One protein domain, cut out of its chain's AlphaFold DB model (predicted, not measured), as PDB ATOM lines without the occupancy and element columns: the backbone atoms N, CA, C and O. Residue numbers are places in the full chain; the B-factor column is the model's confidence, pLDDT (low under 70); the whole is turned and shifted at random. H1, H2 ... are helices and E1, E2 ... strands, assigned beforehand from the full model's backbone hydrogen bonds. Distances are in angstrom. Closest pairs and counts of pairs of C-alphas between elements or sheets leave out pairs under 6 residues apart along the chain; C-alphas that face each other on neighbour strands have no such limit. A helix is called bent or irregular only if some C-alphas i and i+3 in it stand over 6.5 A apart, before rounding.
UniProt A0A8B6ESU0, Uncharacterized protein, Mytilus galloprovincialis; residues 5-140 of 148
ATOM      1  N   PHE A   5     -44.934  37.597  -1.682       98.31
ATOM      2  CA  PHE A   5     -43.657  36.941  -1.941       98.31
ATOM      3  C   PHE A   5     -43.499  35.676  -1.100       98.31
ATOM      4  O   PHE A   5     -44.150  35.517  -0.061       98.31
ATOM      5  N   LEU A   6     -42.601  34.799  -1.547       98.06
ATOM      6  CA  LEU A   6     -42.153  33.625  -0.811       98.06
ATOM      7  C   LEU A   6     -40.654  33.756  -0.545       98.06
ATOM      8  O   LEU A   6     -39.865  33.815  -1.485       98.06
ATOM      9  N   ILE A   7     -40.260  33.777   0.727       98.12
ATOM     10  CA  ILE A   7     -38.852  33.641   1.113       98.12
ATOM     11  C   ILE A   7     -38.604  32.160   1.374       98.12
ATOM     12  O   ILE A   7     -39.256  31.561   2.231       98.12
ATOM     13  N   MET A   8     -37.692  31.564   0.612       97.19
ATOM     14  CA  MET A   8     -37.412  30.129   0.646       97.19
ATOM     15  C   MET A   8     -35.942  29.901   1.006       97.19
ATOM     16  O   MET A   8     -35.065  30.458   0.340       97.19
ATOM     17  N   PRO A   9     -35.634  29.098   2.039       97.12
ATOM     18  CA  PRO A   9     -34.259  28.785   2.380       97.12
ATOM     19  C   PRO A   9     -33.667  27.829   1.341       97.12
ATOM     20  O   PRO A   9     -34.374  27.011   0.759       97.12
ATOM     21  N   LYS A  10     -32.344  27.876   1.145       96.56
ATOM     22  CA  LYS A  10     -31.640  26.846   0.360       96.56
ATOM     23  C   LYS A  10     -31.569  25.508   1.108       96.56
ATOM     24  O   LYS A  10     -31.557  24.458   0.474       96.56
ATOM     25  N   LYS A  11     -31.530  25.542   2.451       95.94
ATOM     26  CA  LYS A  11     -31.616  24.345   3.304       95.94
ATOM     27  C   LYS A  11     -32.948  23.646   3.026       95.94
ATOM     28  O   LYS A  11     -33.997  24.285   3.058       95.94
ATOM     29  N   ASN A  12     -32.903  22.345   2.756       94.94
ATOM     30  CA  ASN A  12     -34.101  21.552   2.511       94.94
ATOM     31  C   ASN A  12     -34.829  21.276   3.835       94.94
ATOM     32  O   ASN A  12     -34.450  20.375   4.582       94.94
ATOM     33  N   ILE A  13     -35.852  22.078   4.129       95.56
ATOM     34  CA  ILE A  13     -36.726  21.915   5.295       95.56
ATOM     35  C   ILE A  13     -38.132  21.642   4.759       95.56
ATOM     36  O   ILE A  13     -38.754  22.564   4.239       95.56
ATOM     37  N   PRO A  14     -38.659  20.409   4.847       93.19
ATOM     38  CA  PRO A  14     -39.909  20.060   4.175       93.19
ATOM     39  C   PRO A  14     -41.135  20.852   4.639       93.19
ATOM     40  O   PRO A  14     -42.002  21.151   3.821       93.19
ATOM     41  N   ASN A  15     -41.244  21.143   5.939       92.25
ATOM     42  CA  ASN A  15     -42.385  21.827   6.551       92.25
ATOM     43  C   ASN A  15     -42.052  22.302   7.979       92.25
ATOM     44  O   ASN A  15     -40.968  22.033   8.494       92.25
ATOM     45  N   LEU A  16     -43.012  22.964   8.638       92.62
ATOM     46  CA  LEU A  16     -42.856  23.486  10.001       92.62
ATOM     47  C   LEU A  16     -42.502  22.415  11.046       92.62
ATOM     48  O   LEU A  16     -41.729  22.702  11.953       92.62
ATOM     49  N   LYS A  17     -43.004  21.177  10.918       91.81
ATOM     50  CA  LYS A  17     -42.708  20.089  11.873       91.81
ATOM     51  C   LYS A  17     -41.255  19.620  11.798       91.81
ATOM     52  O   LYS A  17     -40.776  18.970  12.720       91.81
ATOM     53  N   SER A  18     -40.563  19.914  10.697       93.88
ATOM     54  CA  SER A  18     -39.151  19.574  10.509       93.88
ATOM     55  C   SER A  18     -38.195  20.598  11.125       93.88
ATOM     56  O   SER A  18     -36.992  20.343  11.130       93.88
ATOM     57  N   LEU A  19     -38.704  21.732  11.619       95.25
ATOM     58  CA  LEU A  19     -37.892  22.773  12.242       95.25
ATOM     59  C   LEU A  19     -37.329  22.322  13.589       95.25
ATOM     60  O   LEU A  19     -38.027  21.713  14.406       95.25
ATOM     61  N   LYS A  20     -36.075  22.694  13.832       95.69
ATOM     62  CA  LYS A  20     -35.340  22.449  15.076       95.69
ATOM     63  C   LYS A  20     -34.802  23.760  15.647       95.69
ATOM     64  O   LYS A  20     -34.805  24.790  14.979       95.69
ATOM     65  N   LYS A  21     -34.268  23.723  16.875       96.00
ATOM     66  CA  LYS A  21     -33.611  24.894  17.496       96.00
ATOM     67  C   LYS A  21     -32.486  25.484  16.636       96.00
ATOM     68  O   LYS A  21     -32.352  26.696  16.564       96.00
ATOM     69  N   GLU A  22     -31.724  24.636  15.951       96.62
ATOM     70  CA  GLU A  22     -30.657  25.048  15.024       96.62
ATOM     71  C   GLU A  22     -31.154  25.885  13.828       96.62
ATOM     72  O   GLU A  22     -30.360  26.579  13.202       96.62
ATOM     73  N   ASP A  23     -32.452  25.848  13.508       97.56
ATOM     74  CA  ASP A  23     -33.033  26.616  12.402       97.56
ATOM     75  C   ASP A  23     -33.493  28.021  12.823       97.56
ATOM     76  O   ASP A  23     -33.914  28.800  11.972       97.56
ATOM     77  N   ILE A  24     -33.433  28.377  14.112       98.06
ATOM     78  CA  ILE A  24     -33.962  29.656  14.620       98.06
ATOM     79  C   ILE A  24     -33.311  30.857  13.922       98.06
ATOM     80  O   ILE A  24     -34.020  31.770  13.494       98.06
ATOM     81  N   ASP A  25     -31.990  30.846  13.755       98.38
ATOM     82  CA  ASP A  25     -31.277  31.950  13.102       98.38
ATOM     83  C   ASP A  25     -31.629  32.052  11.615       98.38
ATOM     84  O   ASP A  25     -31.776  33.151  11.081       98.38
ATOM     85  N   LEU A  26     -31.877  30.913  10.958       98.38
ATOM     86  CA  LEU A  26     -32.384  30.885   9.590       98.38
ATOM     87  C   LEU A  26     -33.775  31.529   9.501       98.38
ATOM     88  O   LEU A  26     -34.013  32.320   8.592       98.38
ATOM     89  N   LEU A  27     -34.686  31.232  10.434       98.31
ATOM     90  CA  LEU A  27     -36.023  31.837  10.457       98.31
ATOM     91  C   LEU A  27     -35.965  33.349  10.702       98.31
ATOM     92  O   LEU A  27     -36.650  34.104  10.011       98.31
ATOM     93  N   LYS A  28     -35.114  33.797  11.636       98.62
ATOM     94  CA  LYS A  28     -34.871  35.226  11.899       98.62
ATOM     95  C   LYS A  28     -34.362  35.933  10.643       98.62
ATOM     96  O   LYS A  28     -34.909  36.967  10.268       98.62
ATOM     97  N   TYR A  29     -33.400  35.327   9.950       98.56
ATOM     98  CA  TYR A  29     -32.867  35.853   8.695       98.56
ATOM     99  C   TYR A  29     -33.914  35.881   7.568       98.56
ATOM    100  O   TYR A  29     -34.016  36.858   6.826       98.56
ATOM    101  N   MET A  30     -34.739  34.838   7.442       98.62
ATOM    102  CA  MET A  30     -35.848  34.824   6.481       98.62
ATOM    103  C   MET A  30     -36.857  35.945   6.763       98.62
ATOM    104  O   MET A  30     -37.319  36.593   5.824       98.62
ATOM    105  N   GLU A  31     -37.188  36.192   8.034       98.50
ATOM    106  CA  GLU A  31     -38.079  37.285   8.434       98.50
ATOM    107  C   GLU A  31     -37.472  38.659   8.131       98.50
ATOM    108  O   GLU A  31     -38.160  39.513   7.572       98.50
ATOM    109  N   GLU A  32     -36.192  38.864   8.444       98.50
ATOM    110  CA  GLU A  32     -35.448  40.085   8.114       98.50
ATOM    111  C   GLU A  32     -35.507  40.377   6.610       98.50
ATOM    112  O   GLU A  32     -35.964  41.448   6.203       98.50
ATOM    113  N   LYS A  33     -35.162  39.393   5.769       98.56
ATOM    114  CA  LYS A  33     -35.226  39.539   4.307       98.56
ATOM    115  C   LYS A  33     -36.643  39.772   3.801       98.56
ATOM    116  O   LYS A  33     -36.845  40.552   2.870       98.56
ATOM    117  N   GLY A  34     -37.639  39.155   4.435       98.44
ATOM    118  CA  GLY A  34     -39.038  39.438   4.142       98.44
ATOM    119  C   GLY A  34     -39.413  40.894   4.427       98.44
ATOM    120  O   GLY A  34     -40.091  41.519   3.611       98.44
ATOM    121  N   ARG A  35     -38.954  41.457   5.551       98.19
ATOM    122  CA  ARG A  35     -39.208  42.855   5.940       98.19
ATOM    123  C   ARG A  35     -38.505  43.852   5.025       98.19
ATOM    124  O   ARG A  35     -39.125  44.838   4.633       98.19
ATOM    125  N   GLU A  36     -37.253  43.594   4.655       98.19
ATOM    126  CA  GLU A  36     -36.527  44.401   3.663       98.19
ATOM    127  C   GLU A  36     -37.270  44.439   2.318       98.19
ATOM    128  O   GLU A  36     -37.476  45.511   1.738       98.19
ATOM    129  N   LEU A  37     -37.731  43.278   1.843       98.00
ATOM    130  CA  LEU A  37     -38.474  43.164   0.588       98.00
ATOM    131  C   LEU A  37     -39.829  43.882   0.648       98.00
ATOM    132  O   LEU A  37     -40.198  44.592  -0.286       98.00
ATOM    133  N   ALA A  38     -40.563  43.744   1.752       97.88
ATOM    134  CA  ALA A  38     -41.815  44.465   1.966       97.88
ATOM    135  C   ALA A  38     -41.598  45.987   1.963       97.88
ATOM    136  O   ALA A  38     -42.270  46.699   1.218       97.88
ATOM    137  N   LYS A  39     -40.610  46.476   2.728       97.00
ATOM    138  CA  LYS A  39     -40.298  47.908   2.843       97.00
ATOM    139  C   LYS A  39     -39.870  48.521   1.509       97.00
ATOM    140  O   LYS A  39     -40.278  49.632   1.195       97.00
ATOM    141  N   SER A  40     -39.067  47.802   0.726       97.31
ATOM    142  CA  SER A  40     -38.661  48.248  -0.616       97.31
ATOM    143  C   SER A  40     -39.794  48.188  -1.645       97.31
ATOM    144  O   SER A  40     -39.750  48.922  -2.628       97.31
ATOM    145  N   SER A  41     -40.818  47.357  -1.420       97.25
ATOM    146  CA  SER A  41     -41.980  47.248  -2.311       97.25
ATOM    147  C   SER A  41     -43.029  48.335  -2.059       97.25
ATOM    148  O   SER A  41     -43.561  48.898  -3.015       97.25
ATOM    149  N   ASP A  42     -43.363  48.595  -0.792       96.50
ATOM    150  CA  ASP A  42     -44.316  49.630  -0.364       96.50
ATOM    151  C   ASP A  42     -44.124  49.902   1.142       96.50
ATOM    152  O   ASP A  42     -44.640  49.171   1.989       96.50
ATOM    153  N   ALA A  43     -43.331  50.929   1.474       94.38
ATOM    154  CA  ALA A  43     -42.892  51.213   2.844       94.38
ATOM    155  C   ALA A  43     -44.034  51.572   3.805       94.38
ATOM    156  O   ALA A  43     -43.929  51.298   4.997       94.38
ATOM    157  N   GLU A  44     -45.113  52.162   3.290       94.75
ATOM    158  CA  GLU A  44     -46.275  52.541   4.094       94.75
ATOM    159  C   GLU A  44     -47.289  51.405   4.213       94.75
ATOM    160  O   GLU A  44     -48.296  51.570   4.887       94.75
ATOM    161  N   ARG A  45     -47.125  50.271   3.528       95.38
ATOM    162  CA  ARG A  45     -48.155  49.228   3.502       95.38
ATOM    163  C   ARG A  45     -47.978  48.233   4.639       95.38
ATOM    164  O   ARG A  45     -46.876  47.820   4.984       95.38
ATOM    165  N   GLN A  46     -49.096  47.780   5.194       97.00
ATOM    166  CA  GLN A  46     -49.110  46.709   6.183       97.00
ATOM    167  C   GLN A  46     -48.884  45.345   5.522       97.00
ATOM    168  O   GLN A  46     -49.573  44.964   4.569       97.00
ATOM    169  N   PHE A  47     -47.957  44.575   6.090       98.06
ATOM    170  CA  PHE A  47     -47.636  43.209   5.686       98.06
ATOM    171  C   PHE A  47     -47.727  42.255   6.875       98.06
ATOM    172  O   PHE A  47     -47.433  42.631   8.011       98.06
ATOM    173  N   ARG A  48     -48.066  40.995   6.594       97.94
ATOM    174  CA  ARG A  48     -47.854  39.869   7.510       97.94
ATOM    175  C   ARG A  48     -46.757  38.952   6.992       97.94
ATOM    176  O   ARG A  48     -46.538  38.844   5.783       97.94
ATOM    177  N   TYR A  49     -46.106  38.294   7.944       98.56
ATOM    178  CA  TYR A  49     -44.956  37.424   7.741       98.56
ATOM    179  C   TYR A  49     -45.232  36.118   8.468       98.56
ATOM    180  O   TYR A  49     -45.276  36.099   9.698       98.56
ATOM    181  N   GLY A  50     -45.434  35.033   7.735       97.88
ATOM    182  CA  GLY A  50     -45.779  33.773   8.376       97.88
ATOM    183  C   GLY A  50     -45.925  32.602   7.427       97.88
ATOM    184  O   GLY A  50     -45.514  32.648   6.267       97.88
ATOM    185  N   TYR A  51     -46.496  31.534   7.955       96.62
ATOM    186  CA  TYR A  51     -46.528  30.224   7.331       96.62
ATOM    187  C   TYR A  51     -47.942  29.666   7.354       96.62
ATOM    188  O   TYR A  51     -48.698  29.884   8.299       96.62
ATOM    189  N   HIS A  52     -48.282  28.875   6.343       94.81
ATOM    190  CA  HIS A  52     -49.447  28.013   6.442       94.81
ATOM    191  C   HIS A  52     -49.165  26.855   7.403       94.81
ATOM    192  O   HIS A  52     -48.201  26.108   7.228       94.81
ATOM    193  N   SER A  53     -50.062  26.679   8.367       88.56
ATOM    194  CA  SER A  53     -50.110  25.573   9.322       88.56
ATOM    195  C   SER A  53     -49.941  24.192   8.686       88.56
ATOM    196  O   SER A  53     -49.180  23.349   9.156       88.56
ATOM    197  N   ILE A  54     -50.660  23.962   7.586       86.00
ATOM    198  CA  ILE A  54     -50.507  22.781   6.741       86.00
ATOM    199  C   ILE A  54     -50.030  23.301   5.384       86.00
ATOM    200  O   ILE A  54     -50.808  23.948   4.679       86.00
ATOM    201  N   PRO A  55     -48.763  23.084   5.007       79.50
ATOM    202  CA  PRO A  55     -48.240  23.667   3.787       79.50
ATOM    203  C   PRO A  55     -48.867  22.991   2.562       79.50
ATOM    204  O   PRO A  55     -49.077  21.780   2.532       79.50
ATOM    205  N   SER A  56     -49.162  23.783   1.532       76.19
ATOM    206  CA  SER A  56     -49.676  23.282   0.249       76.19
ATOM    207  C   SER A  56     -48.583  22.729  -0.667       76.19
ATOM    208  O   SER A  56     -48.896  22.086  -1.662       76.19
ATOM    209  N   MET A  57     -47.321  23.017  -0.355       83.12
ATOM    210  CA  MET A  57     -46.136  22.572  -1.085       83.12
ATOM    211  C   MET A  57     -45.134  22.011  -0.083       83.12
ATOM    212  O   MET A  57     -45.053  22.500   1.045       83.12
ATOM    213  N   SER A  58     -44.362  21.009  -0.490       86.25
ATOM    214  CA  SER A  58     -43.139  20.672   0.231       86.25
ATOM    215  C   SER A  58     -42.143  21.826   0.098       86.25
ATOM    216  O   SER A  58     -42.164  22.550  -0.896       86.25
ATOM    217  N   HIS A  59     -41.270  21.958   1.095       93.50
ATOM    218  CA  HIS A  59     -40.279  23.028   1.261       93.50
ATOM    219  C   HIS A  59     -40.822  24.258   1.986       93.50
ATOM    220  O   HIS A  59     -41.804  24.882   1.583       93.50
ATOM    221  N   LEU A  60     -40.143  24.621   3.069       95.69
ATOM    222  CA  LEU A  60     -40.459  25.759   3.913       95.69
ATOM    223  C   LEU A  60     -40.450  27.048   3.089       95.69
ATOM    224  O   LEU A  60     -39.490  27.348   2.384       95.69
ATOM    225  N   HIS A  61     -41.511  27.834   3.212       97.38
ATOM    226  CA  HIS A  61     -41.611  29.135   2.572       97.38
ATOM    227  C   HIS A  61     -42.318  30.112   3.505       97.38
ATOM    228  O   HIS A  61     -43.443  29.869   3.941       97.38
ATOM    229  N   LEU A  62     -41.647  31.217   3.813       98.31
ATOM    230  CA  LEU A  62     -42.247  32.331   4.533       98.31
ATOM    231  C   LEU A  62     -43.061  33.156   3.538       98.31
ATOM    232  O   LEU A  62     -42.519  33.680   2.563       98.31
ATOM    233  N   HIS A  63     -44.351  33.297   3.803       98.44
ATOM    234  CA  HIS A  63     -45.203  34.234   3.095       98.44
ATOM    235  C   HIS A  63     -44.922  35.648   3.594       98.44
ATOM    236  O   HIS A  63     -45.040  35.920   4.787       98.44
ATOM    237  N   VAL A  64     -44.626  36.546   2.661       98.69
ATOM    238  CA  VAL A  64     -44.606  37.995   2.879       98.69
ATOM    239  C   VAL A  64     -45.775  38.555   2.093       98.69
ATOM    240  O   VAL A  64     -45.721  38.598   0.864       98.69
ATOM    241  N   ILE A  65     -46.868  38.899   2.769       98.56
ATOM    242  CA  ILE A  65     -48.138  39.209   2.104       98.56
ATOM    243  C   ILE A  65     -48.741  40.510   2.622       98.56
ATOM    244  O   ILE A  65     -48.898  40.700   3.832       98.56
ATOM    245  N   SER A  66     -49.087  41.413   1.704       98.25
ATOM    246  CA  SER A  66     -49.751  42.659   2.068       98.25
ATOM    247  C   SER A  66     -51.185  42.414   2.541       98.25
ATOM    248  O   SER A  66     -51.877  41.516   2.057       98.25
ATOM    249  N   GLN A  67     -51.637  43.198   3.519       97.69
ATOM    250  CA  GLN A  67     -52.925  42.979   4.190       97.69
ATOM    251  C   GLN A  67     -54.145  43.463   3.391       97.69
ATOM    252  O   GLN A  67     -55.271  43.188   3.781       97.69
ATOM    253  N   ASP A  68     -53.956  44.113   2.240       96.88
ATOM    254  CA  ASP A  68     -55.075  44.546   1.392       96.88
ATOM    255  C   ASP A  68     -55.872  43.386   0.783       96.88
ATOM    256  O   ASP A  68     -57.060  43.530   0.510       96.88
ATOM    257  N   PHE A  69     -55.223  42.238   0.552       97.50
ATOM    258  CA  PHE A  69     -55.790  41.095  -0.169       97.50
ATOM    259  C   PHE A  69     -56.448  41.442  -1.521       97.50
ATOM    260  O   PHE A  69     -57.186  40.621  -2.075       97.50
ATOM    261  N   ASP A  70     -56.105  42.586  -2.114       92.25
ATOM    262  CA  ASP A  70     -56.625  43.021  -3.402       92.25
ATOM    263  C   ASP A  70     -55.883  42.281  -4.514       92.25
ATOM    264  O   ASP A  70     -54.697  42.487  -4.771       92.25
ATOM    265  N   SER A  71     -56.542  41.280  -5.094       95.69
ATOM    266  CA  SER A  71     -55.968  40.480  -6.168       95.69
ATOM    267  C   SER A  71     -57.047  39.722  -6.942       95.69
ATOM    268  O   SER A  71     -57.970  39.154  -6.340       95.69
ATOM    269  N   PRO A  72     -56.923  39.602  -8.275       95.00
ATOM    270  CA  PRO A  72     -57.766  38.702  -9.063       95.00
ATOM    271  C   PRO A  72     -57.583  37.220  -8.675       95.00
ATOM    272  O   PRO A  72     -58.486  36.414  -8.895       95.00
ATOM    273  N   CYS A  73     -56.464  36.852  -8.043       96.88
ATOM    274  CA  CYS A  73     -56.168  35.477  -7.623       96.88
ATOM    275  C   CYS A  73     -56.854  35.063  -6.304       96.88
ATOM    276  O   CYS A  73     -56.887  33.875  -5.966       96.88
ATOM    277  N   LEU A  74     -57.459  36.004  -5.569       96.50
ATOM    278  CA  LEU A  74     -58.325  35.690  -4.432       96.50
ATOM    279  C   LEU A  74     -59.691  35.209  -4.954       96.50
ATOM    280  O   LEU A  74     -60.562  36.016  -5.270       96.50
ATOM    281  N   LYS A  75     -59.845  33.885  -5.094       95.62
ATOM    282  CA  LYS A  75     -60.973  33.263  -5.813       95.62
ATOM    283  C   LYS A  75     -61.964  32.517  -4.924       95.62
ATOM    284  O   LYS A  75     -63.122  32.376  -5.296       95.62
ATOM    285  N   ASN A  76     -61.527  31.996  -3.783       96.62
ATOM    286  CA  ASN A  76     -62.337  31.084  -2.977       96.62
ATOM    287  C   ASN A  76     -62.100  31.283  -1.473       96.62
ATOM    288  O   ASN A  76     -61.149  31.942  -1.049       96.62
ATOM    289  N   LYS A  77     -62.985  30.681  -0.669       95.94
ATOM    290  CA  LYS A  77     -62.958  30.738   0.798       95.94
ATOM    291  C   LYS A  77     -61.658  30.189   1.386       95.94
ATOM    292  O   LYS A  77     -61.122  30.785   2.310       95.94
ATOM    293  N   LYS A  78     -61.099  29.129   0.792       95.94
ATOM    294  CA  LYS A  78     -59.813  28.562   1.213       95.94
ATOM    295  C   LYS A  78     -58.681  29.584   1.097       95.94
ATOM    296  O   LYS A  78     -57.925  29.716   2.048       95.94
ATOM    297  N   HIS A  79     -58.588  30.320  -0.016       96.81
ATOM    298  CA  HIS A  79     -57.572  31.365  -0.193       96.81
ATOM    299  C   HIS A  79     -57.716  32.466   0.859       96.81
ATOM    300  O   HIS A  79     -56.717  32.969   1.341       96.81
ATOM    301  N   TRP A  80     -58.941  32.858   1.220       97.94
ATOM    302  CA  TRP A  80     -59.140  33.864   2.264       97.94
ATOM    303  C   TRP A  80     -58.757  33.330   3.647       97.94
ATOM    304  O   TRP A  80     -57.911  33.905   4.334       97.94
ATOM    305  N   ASN A  81     -59.356  32.207   4.044       97.44
ATOM    306  CA  ASN A  81     -59.202  31.664   5.387       97.44
ATOM    307  C   ASN A  81     -57.769  31.194   5.657       97.44
ATOM    308  O   ASN A  81     -57.319  31.293   6.796       97.44
ATOM    309  N   SER A  82     -57.023  30.747   4.636       96.50
ATOM    310  CA  SER A  82     -55.630  30.323   4.815       96.50
ATOM    311  C   SER A  82     -54.695  31.453   5.247       96.50
ATOM    312  O   SER A  82     -53.648  31.154   5.799       96.50
ATOM    313  N   PHE A  83     -55.063  32.721   5.025       97.56
ATOM    314  CA  PHE A  83     -54.270  33.894   5.419       97.56
ATOM    315  C   PHE A  83     -54.880  34.715   6.561       97.56
ATOM    316  O   PHE A  83     -54.198  35.558   7.138       97.56
ATOM    317  N   THR A  84     -56.164  34.522   6.869       97.06
ATOM    318  CA  THR A  84     -56.925  35.407   7.776       97.06
ATOM    319  C   THR A  84     -57.493  34.700   9.008       97.06
ATOM    320  O   THR A  84     -58.212  35.312   9.796       97.06
ATOM    321  N   THR A  85     -57.140  33.428   9.199       95.69
ATOM    322  CA  THR A  85     -57.444  32.632  10.397       95.69
ATOM    323  C   THR A  85     -56.148  32.141  11.046       95.69
ATOM    324  O   THR A  85     -55.059  32.392  10.528       95.69
ATOM    325  N   GLU A  86     -56.263  31.381  12.136       93.12
ATOM    326  CA  GLU A  86     -55.139  30.700  12.802       93.12
ATOM    327  C   GLU A  86     -54.435  29.662  11.910       93.12
ATOM    328  O   GLU A  86     -53.377  29.159  12.264       93.12
ATOM    329  N   TYR A  87     -54.972  29.380  10.716       94.19
ATOM    330  CA  TYR A  87     -54.261  28.639   9.675       94.19
ATOM    331  C   TYR A  87     -52.971  29.336   9.210       94.19
ATOM    332  O   TYR A  87     -52.073  28.681   8.678       94.19
ATOM    333  N   PHE A  88     -52.886  30.659   9.367       96.12
ATOM    334  CA  PHE A  88     -51.677  31.426   9.100       96.12
ATOM    335  C   PHE A  88     -50.967  31.747  10.411       96.12
ATOM    336  O   PHE A  88     -51.416  32.614  11.166       96.12
ATOM    337  N   VAL A  89     -49.847  31.074  10.652       94.81
ATOM    338  CA  VAL A  89     -49.049  31.236  11.870       94.81
ATOM    339  C   VAL A  89     -47.954  32.263  11.621       94.81
ATOM    340  O   VAL A  89     -47.177  32.129  10.671       94.81
ATOM    341  N   ASP A  90     -47.881  33.291  12.463       97.19
ATOM    342  CA  ASP A  90     -46.886  34.349  12.314       97.19
ATOM    343  C   ASP A  90     -45.464  33.831  12.602       97.19
ATOM    344  O   ASP A  90     -45.224  33.029  13.508       97.19
ATOM    345  N   SER A  91     -44.495  34.320  11.823       97.81
ATOM    346  CA  SER A  91     -43.087  33.893  11.880       97.81
ATOM    347  C   SER A  91     -42.489  34.023  13.281       97.81
ATOM    348  O   SER A  91     -41.860  33.094  13.794       97.81
ATOM    349  N   LYS A  92     -42.779  35.142  13.951       97.56
ATOM    350  CA  LYS A  92     -42.330  35.398  15.323       97.56
ATOM    351  C   LYS A  92     -42.850  34.367  16.320       97.56
ATOM    352  O   LYS A  92     -42.138  34.045  17.266       97.56
ATOM    353  N   ASP A  93     -44.058  33.846  16.132       96.12
ATOM    354  CA  ASP A  93     -44.641  32.878  17.062       96.12
ATOM    355  C   ASP A  93     -44.063  31.476  16.849       96.12
ATOM    356  O   ASP A  93     -43.825  30.759  17.823       96.12
ATOM    357  N   ILE A  94     -43.715  31.122  15.606       95.56
ATOM    358  CA  ILE A  94     -42.920  29.921  15.308       95.56
ATOM    359  C   ILE A  94     -41.539  30.001  15.969       95.56
ATOM    360  O   ILE A  94     -41.133  29.052  16.642       95.56
ATOM    361  N   ILE A  95     -40.843  31.134  15.832       97.50
ATOM    362  CA  ILE A  95     -39.525  31.359  16.447       97.50
ATOM    363  C   ILE A  95     -39.611  31.224  17.971       97.50
ATOM    364  O   ILE A  95     -38.880  30.420  18.549       97.50
ATOM    365  N   LYS A  96     -40.552  31.924  18.620       96.81
ATOM    366  CA  LYS A  96     -40.767  31.832  20.077       96.81
ATOM    367  C   LYS A  96     -41.082  30.406  20.528       96.81
ATOM    368  O   LYS A  96     -40.598  29.955  21.565       96.81
ATOM    369  N   THR A  97     -41.906  29.692  19.758       94.81
ATOM    370  CA  THR A  97     -42.253  28.296  20.048       94.81
ATOM    371  C   THR A  97     -40.999  27.429  20.012       94.81
ATOM    372  O   THR A  97     -40.727  26.726  20.981       94.81
ATOM    373  N   LEU A  98     -40.182  27.532  18.961       95.81
ATOM    374  CA  LEU A  98     -38.920  26.796  18.842       95.81
ATOM    375  C   LEU A  98     -37.917  27.142  19.946       95.81
ATOM    376  O   LEU A  98     -37.283  26.236  20.488       95.81
ATOM    377  N   GLU A  99     -37.789  28.415  20.316       96.38
ATOM    378  CA  GLU A  99     -36.931  28.850  21.428       96.38
ATOM    379  C   GLU A  99     -37.348  28.154  22.738       96.38
ATOM    380  O   GLU A  99     -36.501  27.602  23.451       96.38
ATOM    381  N   LYS A 100     -38.660  28.083  23.006       96.12
ATOM    382  CA  LYS A 100     -39.227  27.490  24.224       96.12
ATOM    383  C   LYS A 100     -39.192  25.958  24.239       96.12
ATOM    384  O   LYS A 100     -38.736  25.365  25.212       96.12
ATOM    385  N   THR A 101     -39.697  25.304  23.196       94.88
ATOM    386  CA  THR A 101     -39.972  23.851  23.189       94.88
ATOM    387  C   THR A 101     -38.973  23.052  22.354       94.88
ATOM    388  O   THR A 101     -38.860  21.840  22.515       94.88
ATOM    389  N   GLY A 102     -38.251  23.710  21.444       93.81
ATOM    390  CA  GLY A 102     -37.342  23.081  20.487       93.81
ATOM    391  C   GLY A 102     -37.991  22.378  19.301       93.81
ATOM    392  O   GLY A 102     -37.263  21.847  18.465       93.81
ATOM    393  N   LYS A 103     -39.324  22.388  19.211       92.06
ATOM    394  CA  LYS A 103     -40.091  21.771  18.121       92.06
ATOM    395  C   LYS A 103     -41.405  22.506  17.882       92.06
ATOM    396  O   LYS A 103     -41.997  23.054  18.808       92.06
ATOM    397  N   VAL A 104     -41.901  22.453  16.653       89.25
ATOM    398  CA  VAL A 104     -43.246  22.934  16.322       89.25
ATOM    399  C   VAL A 104     -44.193  21.738  16.282       89.25
ATOM    400  O   VAL A 104     -44.088  20.881  15.404       89.25
ATOM    401  N   GLU A 105     -45.113  21.666  17.241       80.38
ATOM    402  CA  GLU A 105     -46.200  20.684  17.225       80.38
ATOM    403  C   GLU A 105     -47.398  21.238  16.457       80.38
ATOM    404  O   GLU A 105     -47.654  22.441  16.459       80.38
ATOM    405  N   HIS A 106     -48.115  20.364  15.749       69.88
ATOM    406  CA  HIS A 106     -49.228  20.789  14.907       69.88
ATOM    407  C   HIS A 106     -50.309  19.707  14.826       69.88
ATOM    408  O   HIS A 106     -50.105  18.669  14.179       69.88
ATOM    409  N   GLU A 107     -51.464  19.988  15.429       64.56
ATOM    410  CA  GLU A 107     -52.682  19.170  15.367       64.56
ATOM    411  C   GLU A 107     -53.444  19.441  14.065       64.56
ATOM    412  O   GLU A 107     -54.139  20.443  13.930       64.56
ATOM    413  N   SER A 108     -53.293  18.579  13.059       66.12
ATOM    414  CA  SER A 108     -53.764  18.823  11.681       66.12
ATOM    415  C   SER A 108     -55.291  18.867  11.509       66.12
ATOM    416  O   SER A 108     -55.791  19.498  10.570       66.12
ATOM    417  N   SER A 109     -56.044  18.211  12.392       66.56
ATOM    418  CA  SER A 109     -57.508  18.110  12.306       66.56
ATOM    419  C   SER A 109     -58.194  19.465  12.519       66.56
ATOM    420  O   SER A 109     -59.099  19.821  11.761       66.56
ATOM    421  N   HIS A 110     -57.706  20.261  13.474       75.38
ATOM    422  CA  HIS A 110     -58.258  21.575  13.803       75.38
ATOM    423  C   HIS A 110     -58.133  22.569  12.637       75.38
ATOM    424  O   HIS A 110     -59.099  23.227  12.264       75.38
ATOM    425  N   PHE A 111     -56.980  22.622  11.968       79.75
ATOM    426  CA  PHE A 111     -56.730  23.616  10.914       79.75
ATOM    427  C   PHE A 111     -57.538  23.373   9.637       79.75
ATOM    428  O   PHE A 111     -57.834  24.306   8.890       79.75
ATOM    429  N   THR A 112     -57.936  22.128   9.371       82.81
ATOM    430  CA  THR A 112     -58.715  21.811   8.166       82.81
ATOM    431  C   THR A 112     -60.137  22.381   8.240       82.81
ATOM    432  O   THR A 112     -60.707  22.741   7.205       82.81
ATOM    433  N   SER A 113     -60.713  22.512   9.443       87.69
ATOM    434  CA  SER A 113     -62.038  23.117   9.628       87.69
ATOM    435  C   SER A 113     -62.008  24.638   9.421       87.69
ATOM    436  O   SER A 113     -62.927  25.170   8.796       87.69
ATOM    437  N   LEU A 114     -60.913  25.312   9.805       90.44
ATOM    438  CA  LEU A 114     -60.716  26.758   9.606       90.44
ATOM    439  C   LEU A 114     -60.836  27.171   8.134       90.44
ATOM    440  O   LEU A 114     -61.412  28.207   7.802       90.44
ATOM    441  N   LEU A 115     -60.365  26.329   7.210       92.00
ATOM    442  CA  LEU A 115     -60.475  26.589   5.769       92.00
ATOM    443  C   LEU A 115     -61.924  26.587   5.252       92.00
ATOM    444  O   LEU A 115     -62.181  27.097   4.159       92.00
ATOM    445  N   LYS A 116     -62.864  26.013   6.013       92.62
ATOM    446  CA  LYS A 116     -64.293  25.918   5.675       92.62
ATOM    447  C   LYS A 116     -65.159  26.934   6.432       92.62
ATOM    448  O   LYS A 116     -66.302  27.155   6.022       92.62
ATOM    449  N   SER A 117     -64.615  27.578   7.467       93.31
ATOM    450  CA  SER A 117     -65.285  28.607   8.269       93.31
ATOM    451  C   SER A 117     -65.847  29.755   7.431       93.31
ATOM    452  O   SER A 117     -65.417  30.004   6.300       93.31
ATOM    453  N   ASP A 118     -66.829  30.464   7.972       96.69
ATOM    454  CA  ASP A 118     -67.436  31.603   7.289       96.69
ATOM    455  C   ASP A 118     -66.449  32.744   7.062       96.69
ATOM    456  O   ASP A 118     -65.505  32.943   7.827       96.69
ATOM    457  N   LEU A 119     -66.652  33.484   5.967       97.75
ATOM    458  CA  LEU A 119     -65.764  34.587   5.625       97.75
ATOM    459  C   LEU A 119     -66.001  35.714   6.622       97.75
ATOM    460  O   LEU A 119     -67.107  36.245   6.725       97.75
ATOM    461  N   ARG A 120     -64.944  36.109   7.319       98.00
ATOM    462  CA  ARG A 120     -64.945  37.280   8.193       98.00
ATOM    463  C   ARG A 120     -63.858  38.239   7.752       98.00
ATOM    464  O   ARG A 120     -62.752  37.812   7.420       98.00
ATOM    465  N   CYS A 121     -64.171  39.529   7.737       97.69
ATOM    466  CA  CYS A 121     -63.184  40.563   7.455       97.69
ATOM    467  C   CYS A 121     -62.065  40.513   8.506       97.69
ATOM    468  O   CYS A 121     -62.344  40.512   9.703       97.69
ATOM    469  N   HIS A 122     -60.798  40.494   8.087       96.81
ATOM    470  CA  HIS A 122     -59.680  40.402   9.029       96.81
ATOM    471  C   HIS A 122     -59.480  41.695   9.839       96.81
ATOM    472  O   HIS A 122     -58.918  41.623  10.930       96.81
ATOM    473  N   ILE A 123     -60.017  42.826   9.361       96.12
ATOM    474  CA  ILE A 123     -60.000  44.124  10.045       96.12
ATOM    475  C   ILE A 123     -61.193  44.250  11.002       96.12
ATOM    476  O   ILE A 123     -61.032  44.122  12.212       96.12
ATOM    477  N   CYS A 124     -62.412  44.428  10.481       96.69
ATOM    478  CA  CYS A 124     -63.592  44.739  11.303       96.69
ATOM    479  C   CYS A 124     -64.397  43.518  11.776       96.69
ATOM    480  O   CYS A 124     -65.444  43.676  12.397       96.69
ATOM    481  N   LYS A 125     -63.961  42.296  11.444       97.19
ATOM    482  CA  LYS A 125     -64.591  41.016  11.831       97.19
ATOM    483  C   LYS A 125     -66.015  40.778  11.312       97.19
ATOM    484  O   LYS A 125     -66.581  39.723  11.593       97.19
ATOM    485  N   LYS A 126     -66.562  41.683  10.491       97.81
ATOM    486  CA  LYS A 126     -67.863  41.519   9.825       97.81
ATOM    487  C   LYS A 126     -67.907  40.220   9.021       97.81
ATOM    488  O   LYS A 126     -67.001  39.948   8.232       97.81
ATOM    489  N   GLU A 127     -68.976  39.452   9.203       97.94
ATOM    490  CA  GLU A 127     -69.242  38.248   8.419       97.94
ATOM    491  C   GLU A 127     -69.793  38.602   7.034       97.94
ATOM    492  O   GLU A 127     -70.627  39.499   6.880       97.94
ATOM    493  N   ILE A 128     -69.301  37.907   6.010       98.06
ATOM    494  CA  ILE A 128     -69.610  38.162   4.605       98.06
ATOM    495  C   ILE A 128     -69.913  36.830   3.921       98.06
ATOM    496  O   ILE A 128     -69.264  35.819   4.163       98.06
ATOM    497  N   LYS A 129     -70.932  36.801   3.062       96.94
ATOM    498  CA  LYS A 129     -71.452  35.532   2.531       96.94
ATOM    499  C   LYS A 129     -70.722  35.029   1.285       96.94
ATOM    500  O   LYS A 129     -70.716  33.828   1.036       96.94
ATOM    501  N   THR A 130     -70.095  35.909   0.502       97.56
ATOM    502  CA  THR A 130     -69.471  35.541  -0.781       97.56
ATOM    503  C   THR A 130     -68.118  36.222  -0.986       97.56
ATOM    504  O   THR A 130     -67.861  37.297  -0.447       97.56
ATOM    505  N   ILE A 131     -67.246  35.611  -1.799       97.19
ATOM    506  CA  ILE A 131     -65.944  36.197  -2.157       97.19
ATOM    507  C   ILE A 131     -66.085  37.529  -2.912       97.19
ATOM    508  O   ILE A 131     -65.365  38.456  -2.555       97.19
ATOM    509  N   PRO A 132     -66.995  37.699  -3.895       97.62
ATOM    510  CA  PRO A 132     -67.184  39.000  -4.538       97.62
ATOM    511  C   PRO A 132     -67.569  40.106  -3.549       97.62
ATOM    512  O   PRO A 132     -66.928  41.153  -3.537       97.62
ATOM    513  N   ALA A 133     -68.533  39.846  -2.655       97.75
ATOM    514  CA  ALA A 133     -68.929  40.814  -1.632       97.75
ATOM    515  C   ALA A 133     -67.780  41.125  -0.659       97.75
ATOM    516  O   ALA A 133     -67.611  42.267  -0.238       97.75
ATOM    517  N   LEU A 134     -66.961  40.121  -0.332       98.00
ATOM    518  CA  LEU A 134     -65.768  40.300   0.487       98.00
ATOM    519  C   LEU A 134     -64.744  41.198  -0.209       98.00
ATOM    520  O   LEU A 134     -64.232  42.110   0.429       98.00
ATOM    521  N   LYS A 135     -64.482  40.982  -1.502       97.38
ATOM    522  CA  LYS A 135     -63.552  41.808  -2.287       97.38
ATOM    523  C   LYS A 135     -64.000  43.269  -2.347       97.38
ATOM    524  O   LYS A 135     -63.173  44.149  -2.151       97.38
ATOM    525  N   THR A 136     -65.295  43.529  -2.533       97.12
ATOM    526  CA  THR A 136     -65.839  44.896  -2.445       97.12
ATOM    527  C   THR A 136     -65.683  45.475  -1.039       97.12
ATOM    528  O   THR A 136     -65.323  46.636  -0.880       97.12
ATOM    529  N   HIS A 137     -65.935  44.679   0.003       97.31
ATOM    530  CA  HIS A 137     -65.853  45.154   1.382       97.31
ATOM    531  C   HIS A 137     -64.428  45.521   1.811       97.31
ATOM    532  O   HIS A 137     -64.238  46.539   2.468       97.31
ATOM    533  N   ILE A 138     -63.422  44.712   1.466       96.44
ATOM    534  CA  ILE A 138     -62.043  44.947   1.922       96.44
ATOM    535  C   ILE A 138     -61.441  46.236   1.342       96.44
ATOM    536  O   ILE A 138     -60.629  46.873   1.998       96.44
ATOM    537  N   GLN A 139     -61.927  46.705   0.189       95.00
ATOM    538  CA  GLN A 139     -61.532  47.994  -0.395       95.00
ATOM    539  C   GLN A 139     -61.935  49.212   0.457       95.00
ATOM    540  O   GLN A 139     -61.445  50.311   0.219       95.00
ATOM    541  N   GLN A 140     -62.814  49.034   1.449       95.38
ATOM    542  CA  GLN A 140     -63.267  50.101   2.347       95.38
ATOM    543  C   GLN A 140     -62.300  50.359   3.517       95.38
ATOM    544  O   GLN A 140     -62.503  51.315   4.262       95.38
TER     545      GLN A 140
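AT A GLANCE: This is residues 5 to 140 of the 148 residues of an uncharacterized protein of Mytilus galloprovincialis (UniProt A0A8B6ESU0). A small, twisted sheet of four strands has the long helix H1 packed along one face, with H3 alongside the first part of H1 on the same face. H2 lies next to E2 and E4, and beyond it, toward one end of the longest axis, comes a small head made of H5 and the paired residues 119 to 120 and 127 to 128. The 136 printed residues hold E1, H1, E2, E3, H2, E4, H3, H4 and H5 in that order; the sheet runs E1, E3, E2, E4, all antiparallel. The class is mixed, helices and strands. The whole is compact, with a radius of gyration of the C-alphas of 15.5 A and spans of 45 by 38 by 24 A.

IN THESE COORDINATES: E1, residues 5 to 7, begins with C-alpha 5 at (-43.657, 36.941, -1.941). H1, residues 21 to 41, is 31.0 A long and irregular: C-alphas 22 and 25 are 7.2 A apart. E2, residues 47 to 52, is 15.3 A long and E3, residues 62 to 66, 13.0 A. H2 holds residues 77 to 84, E4 88 to 90. H3, residues 91 to 101, is 15.4 A long and starts with C-alpha 91 at (-43.087, 33.893, 11.880). H4 holds residues 108 to 114. H5, residues 131 to 138, ends with C-alpha 138 at (-62.043, 44.947, 1.922).

HOW THE PARTS SIT: E2 and E3 form a hairpin, with N 63 and O 50 2.8 A apart. E1 is an edge strand beside E3, with N 5 and O 64 at 2.8 A. E4, the other edge strand, is beside E2, with N 51 and O 89 at 2.9 A. E1, H1, E2 and E3, H2, E4 are split strand-helix-strand units, two strands running the same way with another strand between them, each with a right-handed crossover. H1 and H3 lie on the same face of the sheet E1, E3, E2, E4 and make two layers with it, that is, helices on one face of a sheet. H1 runs along the strands, over E3, at a height over the sheet of 7.9 A; C-alphas 34 and 64 are the closest, 5.9 A. H3 touches H1, opposite ways at a shallow tilt of 12 degrees, closest at the C-alphas of Lys 21 and Leu 98, 5.8 A. H2 only grazes the sheet with residues 81 to 83; its closest C-alpha pair with E4 is Ser 82 and Phe 88, 5.9 A. H4 and H5 are not on the sheet. Each is close to H2 but not clearly touching it, with closest C-alphas Asn 81 and Leu 114, 6.6 A, and Lys 77 and Ile 131, 6.9 A. In H3 and H5 every O i to N i+4 pair is within hydrogen-bond range; H1 has 15 of 17, H2 3 of 4, and H4 0 of 3, with 2 of 4 O i to N i+3 pairs.

THE WHOLE: The C-alphas farthest apart, those of Glu 22 and Ala 133, are 44.6 A apart. The printed part has no cut. The links E1 to H1 and H4 to H5 are long. The mean pLDDT of the printed part is 94.4; residues 106 to 109 are under 70.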